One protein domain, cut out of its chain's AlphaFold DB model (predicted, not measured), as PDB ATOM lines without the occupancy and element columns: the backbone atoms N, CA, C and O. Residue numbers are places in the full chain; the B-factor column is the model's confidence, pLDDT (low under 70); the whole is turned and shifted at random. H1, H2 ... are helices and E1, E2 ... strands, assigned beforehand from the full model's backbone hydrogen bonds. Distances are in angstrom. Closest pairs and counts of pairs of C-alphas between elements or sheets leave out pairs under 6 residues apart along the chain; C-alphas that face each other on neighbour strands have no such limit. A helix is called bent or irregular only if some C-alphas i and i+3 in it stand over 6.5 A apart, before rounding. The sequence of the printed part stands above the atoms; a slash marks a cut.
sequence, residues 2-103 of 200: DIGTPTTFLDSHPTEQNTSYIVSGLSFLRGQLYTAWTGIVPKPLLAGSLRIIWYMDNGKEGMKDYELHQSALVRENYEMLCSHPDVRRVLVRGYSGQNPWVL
ATOM      1  N   ASP A   2     133.900 153.989  85.385       47.09
ATOM      2  CA  ASP A   2     135.136 153.223  85.570       47.09
ATOM      3  C   ASP A   2     136.190 154.178  86.124       47.09
ATOM      4  O   ASP A   2     136.803 154.966  85.401       47.09
ATOM      5  N   ILE A   3     136.349 154.154  87.445       54.34
ATOM      6  CA  ILE A   3     137.479 154.773  88.122       54.34
ATOM      7  C   ILE A   3     138.652 153.853  87.772       54.34
ATOM      8  O   ILE A   3     138.828 152.816  88.401       54.34
ATOM      9  N   GLY A   4     139.334 154.141  86.659       59.91
ATOM     10  CA  GLY A   4     140.352 153.260  86.081       59.91
ATOM     11  C   GLY A   4     141.493 152.909  87.044       59.91
ATOM     12  O   GLY A   4     141.521 153.305  88.205       59.91
ATOM     13  N   THR A   5     142.484 152.154  86.584       61.88
ATOM     14  CA  THR A   5     143.582 151.724  87.460       61.88
ATOM     15  C   THR A   5     144.493 152.896  87.869       61.88
ATOM     16  O   THR A   5     144.672 153.849  87.093       61.88
ATOM     17  N   PRO A   6     145.085 152.852  89.082       65.44
ATOM     18  CA  PRO A   6     146.013 153.876  89.546       65.44
ATOM     19  C   PRO A   6     147.253 153.907  88.646       65.44
ATOM     20  O   PRO A   6     148.022 152.943  88.589       65.44
ATOM     21  N   THR A   7     147.433 155.031  87.958       65.94
ATOM     22  CA  THR A   7     148.410 155.262  86.891       65.94
ATOM     23  C   THR A   7     149.458 156.275  87.353       65.94
ATOM     24  O   THR A   7     149.152 157.199  88.108       65.94
ATOM     25  N   THR A   8     150.706 156.089  86.928       73.69
ATOM     26  CA  THR A   8     151.791 157.052  87.158       73.69
ATOM     27  C   THR A   8     151.670 158.194  86.152       73.69
ATOM     28  O   THR A   8     151.596 157.945  84.952       73.69
ATOM     29  N   PHE A   9     151.630 159.435  86.635       70.31
ATOM     30  CA  PHE A   9     151.486 160.634  85.807       70.31
ATOM     31  C   PHE A   9     152.809 161.341  85.548       70.31
ATOM     32  O   PHE A   9     153.056 161.777  84.428       70.31
ATOM     33  N   LEU A  10     153.645 161.456  86.577       72.19
ATOM     34  CA  LEU A  10     154.957 162.086  86.494       72.19
ATOM     35  C   LEU A  10     155.986 161.138  87.093       72.19
ATOM     36  O   LEU A  10     155.731 160.499  88.113       72.19
ATOM     37  N   ASP A  11     157.130 161.053  86.435       76.88
ATOM     38  CA  ASP A  11     158.272 160.254  86.853       76.88
ATOM     39  C   ASP A  11     159.527 161.054  86.529       76.88
ATOM     40  O   ASP A  11     159.711 161.450  85.377       76.88
ATOM     41  N   SER A  12     160.353 161.336  87.538       73.25
ATOM     42  CA  SER A  12     161.599 162.081  87.322       73.25
ATOM     43  C   SER A  12     162.649 161.266  86.564       73.25
ATOM     44  O   SER A  12     163.489 161.845  85.881       73.25
ATOM     45  N   HIS A  13     162.569 159.931  86.609       70.12
ATOM     46  CA  HIS A  13     163.513 159.030  85.946       70.12
ATOM     47  C   HIS A  13     162.772 157.963  85.119       70.12
ATOM     48  O   HIS A  13     162.774 156.776  85.463       70.12
ATOM     49  N   PRO A  14     162.159 158.347  83.979       60.75
ATOM     50  CA  PRO A  14     161.405 157.418  83.132       60.75
ATOM     51  C   PRO A  14     162.299 156.347  82.485       60.75
ATOM     52  O   PRO A  14     161.822 155.289  82.090       60.75
ATOM     53  N   THR A  15     163.609 156.585  82.394       57.25
ATOM     54  CA  THR A  15     164.594 155.637  81.850       57.25
ATOM     55  C   THR A  15     164.806 154.412  82.742       57.25
ATOM     56  O   THR A  15     165.166 153.348  82.235       57.25
ATOM     57  N   GLU A  16     164.517 154.515  84.043       57.00
ATOM     58  CA  GLU A  16     164.542 153.393  84.988       57.00
ATOM     59  C   GLU A  16     163.263 152.535  84.934       57.00
ATOM     60  O   GLU A  16     163.212 151.467  85.543       57.00
ATOM     61  N   GLN A  17     162.231 152.932  84.172       52.81
ATOM     62  CA  GLN A  17     161.034 152.101  83.941       52.81
ATOM     63  C   GLN A  17     161.302 150.885  83.034       52.81
ATOM     64  O   GLN A  17     160.407 150.073  82.793       52.81
ATOM     65  N   ASN A  18     162.533 150.724  82.540       37.53
ATOM     66  CA  ASN A  18     162.929 149.648  81.642       37.53
ATOM     67  C   ASN A  18     163.125 148.311  82.369       37.53
ATOM     68  O   ASN A  18     164.219 147.761  82.415       37.53
ATOM     69  N   THR A  19     162.044 147.729  82.879       37.66
ATOM     70  CA  THR A  19     161.918 146.271  82.993       37.66
ATOM     71  C   THR A  19     160.479 145.856  82.689       37.66
ATOM     72  O   THR A  19     159.633 145.748  83.565       37.66
ATOM     73  N   SER A  20     160.226 145.681  81.385       39.34
ATOM     74  CA  SER A  20     159.342 144.705  80.726       39.34
ATOM     75  C   SER A  20     158.188 144.104  81.546       39.34
ATOM     76  O   SER A  20     158.394 143.507  82.596       39.34
ATOM     77  N   TYR A  21     156.987 144.110  80.961       41.59
ATOM     78  CA  TYR A  21     155.758 143.407  81.370       41.59
ATOM     79  C   TYR A  21     155.928 142.015  82.030       41.59
ATOM     80  O   TYR A  21     155.078 141.612  82.819       41.59
ATOM     81  N   ILE A  22     157.018 141.289  81.765       41.34
ATOM     82  CA  ILE A  22     157.352 140.001  82.400       41.34
ATOM     83  C   ILE A  22     157.775 140.172  83.875       41.34
ATOM     84  O   ILE A  22     157.408 139.370  84.733       41.34
ATOM     85  N   VAL A  23     158.484 141.253  84.202       48.31
ATOM     86  CA  VAL A  23     158.885 141.603  85.576       48.31
ATOM     87  C   VAL A  23     157.681 142.078  86.393       48.31
ATOM     88  O   VAL A  23     157.661 141.899  87.608       48.31
ATOM     89  N   SER A  24     156.627 142.587  85.746       48.84
ATOM     90  CA  SER A  24     155.397 143.025  86.419       48.84
ATOM     91  C   SER A  24     154.685 141.884  87.165       48.84
ATOM     92  O   SER A  24     154.272 142.074  88.310       48.84
ATOM     93  N   GLY A  25     154.616 140.680  86.580       53.94
ATOM     94  CA  GLY A  25     154.004 139.514  87.232       53.94
ATOM     95  C   GLY A  25     154.789 139.031  88.457       53.94
ATOM     96  O   GLY A  25     154.210 138.779  89.514       53.94
ATOM     97  N   LEU A  26     156.120 138.981  88.349       55.62
ATOM     98  CA  LEU A  26     157.006 138.639  89.468       55.62
ATOM     99  C   LEU A  26     156.997 139.717  90.559       55.62
ATOM    100  O   LEU A  26     157.045 139.392  91.742       55.62
ATOM    101  N   SER A  27     156.886 140.989  90.177       57.72
ATOM    102  CA  SER A  27     156.792 142.114  91.113       57.72
ATOM    103  C   SER A  27     155.480 142.094  91.892       57.72
ATOM    104  O   SER A  27     155.482 142.353  93.090       57.72
ATOM    105  N   PHE A  28     154.369 141.722  91.246       59.50
ATOM    106  CA  PHE A  28     153.089 141.538  91.924       59.50
ATOM    107  C   PHE A  28     153.155 140.404  92.952       59.50
ATOM    108  O   PHE A  28     152.802 140.608  94.110       59.50
ATOM    109  N   LEU A  29     153.672 139.231  92.561       64.38
ATOM    110  CA  LEU A  29     153.832 138.099  93.476       64.38
ATOM    111  C   LEU A  29     154.777 138.442  94.637       64.38
ATOM    112  O   LEU A  29     154.473 138.141  95.787       64.38
ATOM    113  N   ARG A  30     155.891 139.127  94.353       68.12
ATOM    114  CA  ARG A  30     156.835 139.607  95.368       68.12
ATOM    115  C   ARG A  30     156.179 140.603  96.322       68.12
ATOM    116  O   ARG A  30     156.424 140.516  97.516       68.12
ATOM    117  N   GLY A  31     155.332 141.503  95.826       60.03
ATOM    118  CA  GLY A  31     154.559 142.429  96.655       60.03
ATOM    119  C   GLY A  31     153.580 141.707  97.583       60.03
ATOM    120  O   GLY A  31     153.509 142.030  98.766       60.03
ATOM    121  N   GLN A  32     152.889 140.678  97.084       71.06
ATOM    122  CA  GLN A  32     152.009 139.835  97.904       71.06
ATOM    123  C   GLN A  32     152.795 139.046  98.957       71.06
ATOM    124  O   GLN A  32     152.407 139.023 100.119       71.06
ATOM    125  N   LEU A  33     153.935 138.457  98.584       72.88
ATOM    126  CA  LEU A  33     154.833 137.752  99.505       72.88
ATOM    127  C   LEU A  33     155.425 138.683 100.563       72.88
ATOM    128  O   LEU A  33     155.479 138.321 101.730       72.88
ATOM    129  N   TYR A  34     155.839 139.887 100.174       70.50
ATOM    130  CA  TYR A  34     156.344 140.892 101.101       70.50
ATOM    131  C   TYR A  34     155.252 141.347 102.071       70.50
ATOM    132  O   TYR A  34     155.505 141.445 103.266       70.50
ATOM    133  N   THR A  35     154.026 141.544 101.581       68.19
ATOM    134  CA  THR A  35     152.859 141.862 102.419       68.19
ATOM    135  C   THR A  35     152.550 140.717 103.382       68.19
ATOM    136  O   THR A  35     152.319 140.950 104.561       68.19
ATOM    137  N   ALA A  36     152.598 139.470 102.908       68.88
ATOM    138  CA  ALA A  36     152.396 138.287 103.737       68.88
ATOM    139  C   ALA A  36     153.510 138.105 104.783       68.88
ATOM    140  O   ALA A  36     153.237 137.643 105.885       68.88
ATOM    141  N   TRP A  37     154.749 138.479 104.451       73.31
ATOM    142  CA  TRP A  37     155.911 138.359 105.333       73.31
ATOM    143  C   TRP A  37     155.981 139.468 106.387       73.31
ATOM    144  O   TRP A  37     156.212 139.202 107.560       73.31
ATOM    145  N   THR A  38     155.793 140.721 105.974       71.62
ATOM    146  CA  THR A  38     155.910 141.897 106.853       71.62
ATOM    147  C   THR A  38     154.603 142.267 107.542       71.62
ATOM    148  O   THR A  38     154.615 143.016 108.514       71.62
ATOM    149  N   GLY A  39     153.466 141.788 107.028       62.75
ATOM    150  CA  GLY A  39     152.134 142.227 107.443       62.75
ATOM    151  C   GLY A  39     151.795 143.664 107.028       62.75
ATOM    152  O   GLY A  39     150.695 144.136 107.312       62.75
ATOM    153  N   ILE A  40     152.710 144.374 106.356       64.75
ATOM    154  CA  ILE A  40     152.530 145.770 105.959       64.75
ATOM    155  C   ILE A  40     151.797 145.790 104.620       64.75
ATOM    156  O   ILE A  40     152.371 145.520 103.565       64.75
ATOM    157  N   VAL A  41     150.502 146.103 104.665       65.38
ATOM    158  CA  VAL A  41     149.683 146.282 103.464       65.38
ATOM    159  C   VAL A  41     149.944 147.679 102.897       65.38
ATOM    160  O   VAL A  41     149.740 148.664 103.614       65.38
ATOM    161  N   PRO A  42     150.344 147.812 101.617       66.94
ATOM    162  CA  PRO A  42     150.475 149.117 100.986       66.94
ATOM    163  C   PRO A  42     149.141 149.857 101.068       66.94
ATOM    164  O   PRO A  42     148.120 149.343 100.602       66.94
ATOM    165  N   LYS A  43     149.141 151.063 101.647       71.94
ATOM    166  CA  LYS A  43     147.923 151.866 101.794       71.94
ATOM    167  C   LYS A  43     147.263 152.015 100.419       71.94
ATOM    168  O   LYS A  43     147.903 152.575  99.519       71.94
ATOM    169  N   PRO A  44     146.025 151.537 100.207       69.94
ATOM    170  CA  PRO A  44     145.368 151.693  98.920       69.94
ATOM    171  C   PRO A  44     145.237 153.185  98.611       69.94
ATOM    172  O   PRO A  44     145.017 154.002  99.508       69.94
ATOM    173  N   LEU A  45     145.442 153.558  97.350       73.00
ATOM    174  CA  LEU A  45     145.194 154.930  96.931       73.00
ATOM    175  C   LEU A  45     143.680 155.149  96.928       73.00
ATOM    176  O   LEU A  45     142.941 154.279  96.476       73.00
ATOM    177  N   LEU A  46     143.208 156.281  97.441       73.56
ATOM    178  CA  LEU A  46     141.787 156.599  97.412       73.56
ATOM    179  C   LEU A  46     141.437 157.285  96.092       73.56
ATOM    180  O   LEU A  46     142.219 158.051  95.528       73.56
ATOM    181  N   ALA A  47     140.243 157.004  95.581       69.19
ATOM    182  CA  ALA A  47     139.714 157.759  94.458       69.19
ATOM    183  C   ALA A  47     139.542 159.225  94.900       69.19
ATOM    184  O   ALA A  47     138.906 159.497  95.911       69.19
ATOM    185  N   GLY A  48     140.097 160.165  94.141       72.56
ATOM    186  CA  GLY A  48     140.104 161.599  94.435       72.56
ATOM    187  C   GLY A  48     141.404 162.095  95.065       72.56
ATOM    188  O   GLY A  48     141.504 163.288  95.347       72.56
ATOM    189  N   SER A  49     142.400 161.219  95.253       80.19
ATOM    190  CA  SER A  49     143.719 161.594  95.758       80.19
ATOM    191  C   SER A  49     144.852 161.368  94.747       80.19
ATOM    192  O   SER A  49     144.788 160.530  93.840       80.19
ATOM    193  N   LEU A  50     145.898 162.171  94.906       82.44
ATOM    194  CA  LEU A  50     147.193 162.079  94.248       82.44
ATOM    195  C   LEU A  50     148.214 161.626  95.290       82.44
ATOM    196  O   LEU A  50     148.232 162.144  96.398       82.44
ATOM    197  N   ARG A  51     149.084 160.682  94.950       86.81
ATOM    198  CA  ARG A  51     150.174 160.237  95.819       86.81
ATOM    199  C   ARG A  51     151.506 160.598  95.206       86.81
ATOM    200  O   ARG A  51     151.770 160.226  94.065       86.81
ATOM    201  N   ILE A  52     152.350 161.255  95.987       88.12
ATOM    202  CA  ILE A  52     153.768 161.390  95.677       88.12
ATOM    203  C   ILE A  52     154.498 160.246  96.377       88.12
ATOM    204  O   ILE A  52     154.296 160.020  97.569       88.12
ATOM    205  N   ILE A  53     155.302 159.504  95.624       88.56
ATOM    206  CA  ILE A  53     156.207 158.469  96.124       88.56
ATOM    207  C   ILE A  53     157.611 158.926  95.769       88.56
ATOM    208  O   ILE A  53     157.868 159.231  94.605       88.56
ATOM    209  N   TRP A  54     158.516 158.969  96.735       89.25
ATOM    210  CA  TRP A  54     159.917 159.266  96.473       89.25
ATOM    211  C   TRP A  54     160.810 158.165  97.024       89.25
ATOM    212  O   TRP A  54     160.524 157.561  98.057       89.25
ATOM    213  N   TYR A  55     161.888 157.911  96.298       87.19
ATOM    214  CA  TYR A  55     162.918 156.950  96.639       87.19
ATOM    215  C   TYR A  55     164.198 157.713  96.919       87.19
ATOM    216  O   TYR A  55     164.654 158.491  96.078       87.19
ATOM    217  N   MET A  56     164.760 157.483  98.095       86.94
ATOM    218  CA  MET A  56     166.056 158.015  98.484       86.94
ATOM    219  C   MET A  56     167.185 157.077  98.038       86.94
ATOM    220  O   MET A  56     166.967 155.882  97.811       86.94
ATOM    221  N   ASP A  57     168.408 157.598  97.950       83.19
ATOM    222  CA  ASP A  57     169.592 156.811  97.566       83.19
ATOM    223  C   ASP A  57     169.924 155.675  98.545       83.19
ATOM    224  O   ASP A  57     170.480 154.645  98.163       83.19
ATOM    225  N   ASN A  58     169.517 155.823  99.805       81.94
ATOM    226  CA  ASN A  58     169.652 154.805 100.848       81.94
ATOM    227  C   ASN A  58     168.633 153.647 100.718       81.94
ATOM    228  O   ASN A  58     168.619 152.748 101.557       81.94
ATOM    229  N   GLY A  59     167.772 153.662  99.694       74.31
ATOM    230  CA  GLY A  59     166.723 152.665  99.490       74.31
ATOM    231  C   GLY A  59     165.489 152.853 100.377       74.31
ATOM    232  O   GLY A  59     164.598 152.003 100.338       74.31
ATOM    233  N   LYS A  60     165.406 153.944 101.152       82.25
ATOM    234  CA  LYS A  60     164.182 154.335 101.860       82.25
ATOM    235  C   LYS A  60     163.163 154.876 100.860       82.25
ATOM    236  O   LYS A  60     163.501 155.596  99.917       82.25
ATOM    237  N   GLU A  61     161.903 154.530 101.090       84.62
ATOM    238  CA  GLU A  61     160.771 155.069 100.347       84.62
ATOM    239  C   GLU A  61     159.903 155.923 101.266       84.62
ATOM    240  O   GLU A  61     159.634 155.556 102.409       84.62
ATOM    241  N   GLY A  62     159.464 157.068 100.754       84.62
ATOM    242  CA  GLY A  62     158.472 157.910 101.401       84.62
ATOM    243  C   GLY A  62     157.242 158.057 100.517       84.62
ATOM    244  O   GLY A  62     157.325 158.012  99.286       84.62
ATOM    245  N   MET A  63     156.076 158.187 101.147       87.19
ATOM    246  CA  MET A  63     154.803 158.344 100.450       87.19
ATOM    247  C   MET A  63     153.956 159.415 101.131       87.19
ATOM    248  O   MET A  63     153.771 159.377 102.344       87.19
ATOM    249  N   LYS A  64     153.379 160.328 100.343       87.88
ATOM    250  CA  LYS A  64     152.417 161.325 100.831       87.88
ATOM    251  C   LYS A  64     151.202 161.398  99.916       87.88
ATOM    252  O   LYS A  64     151.336 161.497  98.695       87.88
ATOM    253  N   ASP A  65     150.023 161.312 100.525       87.38
ATOM    254  CA  ASP A  65     148.731 161.438  99.852       87.38
ATOM    255  C   ASP A  65     148.261 162.895  99.913       87.38
ATOM    256  O   ASP A  65     148.288 163.517 100.971       87.38
ATOM    257  N   TYR A  66     147.786 163.405  98.785       84.88
ATOM    258  CA  TYR A  66     147.206 164.730  98.609       84.88
ATOM    259  C   TYR A  66     145.825 164.596  97.987       84.88
ATOM    260  O   TYR A  66     145.573 163.691  97.192       84.88
ATOM    261  N   GLU A  67     144.923 165.514  98.292       83.19
ATOM    262  CA  GLU A  67     143.636 165.569  97.604       83.19
ATOM    263  C   GLU A  67     143.763 166.222  96.220       83.19
ATOM    264  O   GLU A  67     144.655 167.031  95.970       83.19
ATOM    265  N   LEU A  68     142.843 165.909  95.301       78.81
ATOM    266  CA  LEU A  68     142.887 166.425  93.927       78.81
ATOM    267  C   LEU A  68     142.845 167.962  93.852       78.81
ATOM    268  O   LEU A  68     143.479 168.562  92.982       78.81
ATOM    269  N   HIS A  69     142.132 168.607  94.780       78.62
ATOM    270  CA  HIS A  69     142.058 170.067  94.848       78.62
ATOM    271  C   HIS A  69     143.418 170.710  95.193       78.62
ATOM    272  O   HIS A  69     143.653 171.864  94.853       78.62
ATOM    273  N   GLN A  70     144.344 169.942  95.779       82.31
ATOM    274  CA  GLN A  70     145.704 170.356  96.141       82.31
ATOM    275  C   GLN A  70     146.728 170.065  95.032       82.31
ATOM    276  O   GLN A  70     147.930 170.003  95.281       82.31
ATOM    277  N   SER A  71     146.281 169.884  93.788       79.31
ATOM    278  CA  SER A  71     147.163 169.566  92.654       79.31
ATOM    279  C   SER A  71     148.295 170.581  92.423       79.31
ATOM    280  O   SER A  71     149.369 170.187  91.970       79.31
ATOM    281  N   ALA A  72     148.099 171.857  92.774       82.56
ATOM    282  CA  ALA A  72     149.155 172.870  92.731       82.56
ATOM    283  C   ALA A  72     150.282 172.565  93.737       82.56
ATOM    284  O   ALA A  72     151.449 172.529  93.357       82.56
ATOM    285  N   LEU A  73     149.926 172.216  94.978       85.38
ATOM    286  CA  LEU A  73     150.883 171.819  96.015       85.38
ATOM    287  C   LEU A  73     151.622 170.531  95.643       85.38
ATOM    288  O   LEU A  73     152.804 170.383  95.935       85.38
ATOM    289  N   VAL A  74     150.949 169.588  94.976       85.88
ATOM    290  CA  VAL A  74     151.597 168.362  94.476       85.88
ATOM    291  C   VAL A  74     152.718 168.700  93.500       85.88
ATOM    292  O   VAL A  74     153.773 168.072  93.542       85.88
ATOM    293  N   ARG A  75     152.505 169.694  92.634       84.94
ATOM    294  CA  ARG A  75     153.514 170.135  91.675       84.94
ATOM    295  C   ARG A  75     154.709 170.784  92.370       84.94
ATOM    296  O   ARG A  75     155.836 170.411  92.073       84.94
ATOM    297  N   GLU A  76     154.463 171.708  93.291       88.44
ATOM    298  CA  GLU A  76     155.528 172.381  94.046       88.44
ATOM    299  C   GLU A  76     156.358 171.370  94.844       88.44
ATOM    300  O   GLU A  76     157.582 171.349  94.749       88.44
ATOM    301  N   ASN A  77     155.695 170.446  95.543       87.62
ATOM    302  CA  ASN A  77     156.364 169.386  96.297       87.62
ATOM    303  C   ASN A  77     157.148 168.430  95.395       87.62
ATOM    304  O   ASN A  77     158.233 167.988  95.761       87.62
ATOM    305  N   TYR A  78     156.627 168.117  94.207       88.44
ATOM    306  CA  TYR A  78     157.353 167.321  93.224       88.44
ATOM    307  C   TYR A  78     158.639 168.020  92.771       88.44
ATOM    308  O   TYR A  78     159.690 167.385  92.719       88.44
ATOM    309  N   GLU A  79     158.571 169.318  92.472       88.19
ATOM    310  CA  GLU A  79     159.732 170.115  92.065       88.19
ATOM    311  C   GLU A  79     160.758 170.226  93.210       88.19
ATOM    312  O   GLU A  79     161.948 170.004  92.979       88.19
ATOM    313  N   MET A  80     160.308 170.441  94.454       89.31
ATOM    314  CA  MET A  80     161.175 170.439  95.641       89.31
ATOM    315  C   MET A  80     161.873 169.092  95.848       89.31
ATOM    316  O   MET A  80     163.094 169.050  95.995       89.31
ATOM    317  N   LEU A  81     161.137 167.980  95.788       87.75
ATOM    318  CA  LEU A  81     161.712 166.642  95.944       87.75
ATOM    319  C   LEU A  81     162.686 166.294  94.815       87.75
ATOM    320  O   LEU A  81     163.686 165.633  95.066       87.75
ATOM    321  N   CYS A  82     162.439 166.753  93.586       86.12
ATOM    322  CA  CYS A  82     163.387 166.574  92.484       86.12
ATOM    323  C   CYS A  82     164.670 167.397  92.663       86.12
ATOM    324  O   CYS A  82     165.700 167.036  92.101       86.12
ATOM    325  N   SER A  83     164.611 168.506  93.407       89.25
ATOM    326  CA  SER A  83     165.785 169.329  93.718       89.25
ATOM    327  C   SER A  83     166.600 168.815  94.910       89.25
ATOM    328  O   SER A  83     167.732 169.254  95.106       89.25
ATOM    329  N   HIS A  84     166.042 167.894  95.703       88.00
ATOM    330  CA  HIS A  84     166.687 167.389  96.908       88.00
ATOM    331  C   HIS A  84     167.813 166.398  96.556       88.00
ATOM    332  O   HIS A  84     167.556 165.434  95.834       88.00
ATOM    333  N   PRO A  85     169.044 166.576  97.074       87.38
ATOM    334  CA  PRO A  85     170.199 165.768  96.672       87.38
ATOM    335  C   PRO A  85     170.084 164.291  97.068       87.38
ATOM    336  O   PRO A  85     170.557 163.438  96.331       87.38
ATOM    337  N   ASP A  86     169.424 163.987  98.189       87.31
ATOM    338  CA  ASP A  86     169.277 162.603  98.675       87.31
ATOM    339  C   ASP A  86     168.150 161.818  97.983       87.31
ATOM    340  O   ASP A  86     167.960 160.622  98.233       87.31
ATOM    341  N   VAL A  87     167.349 162.493  97.151       85.94
ATOM    342  CA  VAL A  87     166.195 161.897  96.480       85.94
ATOM    343  C   VAL A  87     166.597 161.456  95.082       85.94
ATOM    344  O   VAL A  87     166.816 162.256  94.176       85.94
ATOM    345  N   ARG A  88     166.608 160.140  94.884       84.44
ATOM    346  CA  ARG A  88     166.953 159.512  93.613       84.44
ATOM    347  C   ARG A  88     165.838 159.619  92.584       84.44
ATOM    348  O   ARG A  88     166.077 159.894  91.412       84.44
ATOM    349  N   ARG A  89     164.599 159.329  92.992       84.12
ATOM    350  CA  ARG A  89     163.456 159.237  92.073       84.12
ATOM    351  C   ARG A  89     162.172 159.680  92.742       84.12
ATOM    352  O   ARG A  89     161.899 159.299  93.872       84.12
ATOM    353  N   VAL A  90     161.350 160.410  91.999       86.06
ATOM    354  CA  VAL A  90     160.045 160.892  92.450       86.06
ATOM    355  C   VAL A  90     158.989 160.484  91.433       86.06
ATOM    356  O   VAL A  90     159.145 160.689  90.228       86.06
ATOM    357  N   LEU A  91     157.903 159.910  91.936       85.12
ATOM    358  CA  LEU A  91     156.745 159.454  91.189       85.12
ATOM    359  C   LEU A  91     155.500 160.168  91.695       85.12
ATOM    360  O   LEU A  91     155.253 160.228  92.896       85.12
ATOM    361  N   VAL A  92     154.656 160.616  90.773       84.81
ATOM    362  CA  VAL A  92     153.299 161.068  91.090       84.81
ATOM    363  C   VAL A  92     152.319 160.057  90.526       84.81
ATOM    364  O   VAL A  92     152.291 159.807  89.320       84.81
ATOM    365  N   ARG A  93     151.502 159.469  91.395       83.06
ATOM    366  CA  ARG A  93     150.506 158.451  91.062       83.06
ATOM    367  C   ARG A  93     149.105 158.956  91.375       83.06
ATOM    368  O   ARG A  93     148.887 159.615  92.382       83.06
ATOM    369  N   GLY A  94     148.136 158.610  90.541       80.25
ATOM    370  CA  GLY A  94     146.735 158.932  90.795       80.25
ATOM    371  C   GLY A  94     145.784 158.103  89.950       80.25
ATOM    372  O   GLY A  94     146.195 157.218  89.197       80.25
ATOM    373  N   TYR A  95     144.491 158.364  90.088       73.12
ATOM    374  CA  TYR A  95     143.463 157.624  89.366       73.12
ATOM    375  C   TYR A  95     143.242 158.162  87.952       73.12
ATOM    376  O   TYR A  95     142.983 159.346  87.738       73.12
ATOM    377  N   SER A  96     143.297 157.253  86.977       60.41
ATOM    378  CA  SER A  96     143.169 157.559  85.548       60.41
ATOM    379  C   SER A  96     141.800 158.120  85.143       60.41
ATOM    380  O   SER A  96     141.694 158.877  84.186       60.41
ATOM    381  N   GLY A  97     140.734 157.777  85.867       58.00
ATOM    382  CA  GLY A  97     139.383 158.280  85.586       58.00
ATOM    383  C   GLY A  97     139.098 159.690  86.115       58.00
ATOM    384  O   GLY A  97     138.043 160.240  85.821       58.00
ATOM    385  N   GLN A  98     139.999 160.259  86.922       62.66
ATOM    386  CA  GLN A  98     139.765 161.502  87.672       62.66
ATOM    387  C   GLN A  98     140.734 162.626  87.310       62.66
ATOM    388  O   GLN A  98     140.573 163.749  87.778       62.66
ATOM    389  N   ASN A  99     141.734 162.340  86.478       55.31
ATOM    390  CA  ASN A  99     142.667 163.345  86.003       55.31
ATOM    391  C   ASN A  99     142.224 163.836  84.599       55.31
ATOM    392  O   ASN A  99     142.052 163.025  83.686       55.31
ATOM    393  N   PRO A 100     142.028 165.152  84.391       51.75
ATOM    394  CA  PRO A 100     141.641 165.703  83.089       51.75
ATOM    395  C   PRO A 100     142.700 165.496  81.988       51.75
ATOM    396  O   PRO A 100     142.398 165.662  80.812       51.75
ATOM    397  N   TRP A 101     143.924 165.096  82.350       43.47
ATOM    398  CA  TRP A 101     145.059 164.883  81.445       43.47
ATOM    399  C   TRP A 101     145.389 163.415  81.201       43.47
ATOM    400  O   TRP A 101     146.473 163.098  80.704       43.47
ATOM    401  N   VAL A 102     144.501 162.491  81.569       44.78
ATOM    402  CA  VAL A 102     144.822 161.078  81.395       44.78
ATOM    403  C   VAL A 102     144.722 160.747  79.924       44.78
ATOM    404  O   VAL A 102     143.640 160.651  79.344       44.78
ATOM    405  N   LEU A 103     145.904 160.547  79.351       45.44
ATOM    406  CA  LEU A 103     146.187 159.817  78.127       45.44
ATOM    407  C   LEU A 103     145.640 158.387  78.253       45.44
ATOM    408  O   LEU A 103     146.376 157.408  78.308       45.44
TER     409      LEU A 103
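What this domain is: This is residues 2 to 103 of the 200 residues of an uncharacterized protein of Lachnellula cervina (UniProt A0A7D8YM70). What does the model look like? A strongly twisted sheet of four strands has H3 packed along one face, while H2 sticks out far off the opposite face, crossing beyond the sheet with a gap between. What is it made of? The 102 printed residues hold E1 H1 H2 E2 E3 H3 E4 in that order, the class is mixed, helices and strands, and the sheet's order is E1 E4 E2 E3, all antiparallel. How large is it? It is compact, with a radius of gyration of the C-alphas of 14.4 A and spans of 39 by 37 by 27 A.

How they stand to each other: How do the strands pair? Edge strand E1, residues 6 to 11, is antiparallel to E4, residues 87 to 95, at 144 degrees, with N 7 and O 94 at 2.8 A. E4 is antiparallel to E2, residues 49 to 56, at 162 degrees, with N 53 and O 91 at 2.8 A. E2 forms a hairpin with edge strand E3, residues 61 to 67, at 161 degrees, with N 50 and O 66 at 2.8 A. Where are the helices? H1, residues 14 to 17, is not on the sheet, only just, with 4 pairs of C-alphas within 10 A; H2, residues 21 to 38, is not on it and is apart from H1. H3, residues 68 to 83, is on the sheet in two layers, helix on one face, at a height of 8.7 A, along E2 at 7 degrees on the local plane; its closest C-alphas to E2 are Leu 68 and Ser 49, 5.2 A. It lies over E2 and, only just, over E4, where 3 of its C-alphas fall. Which split strand-helix-strand units, with another strand between their two parallel strands, occur? E1, H1 H2, E2, with E4 between the two strands in the sheet, has a left-handed crossover; E3, H3, E4, with E2 between the two strands in the sheet, has a right-handed one. How are the helix backbones? O i to N i+4 pairs are within hydrogen-bond range in 12 of 14 in H2 and 10 of 12 in H3; H1 is too short for such a pair.

Where its parts are: Where are the ends of the elements? E1 begins at C-alpha 6 (146.013, 153.876, 89.546), and E4 ends at C-alpha 95 (143.463, 157.624, 89.366). How long are they? H2 measures 25.5 A, E4 24.2 A, H3 23.1 A, E2 22.8 A, E3 20.3 A, E1 14.1 A and H1 5.4 A. Is H3 even? It is irregular, C-alphas 69 and 72 being 7.9 A apart, with a kink of 31 degrees near residue 75.

The domain as a whole: Is the printed part continuous? It has no cut, and no link is long. What stands free? Residues 17 to 30 and 33 to 40 do. Where is confidence low? Mean pLDDT of the printed part is 71.8; 40 residues are under 70, among them 14 to 31 and 96 to 103.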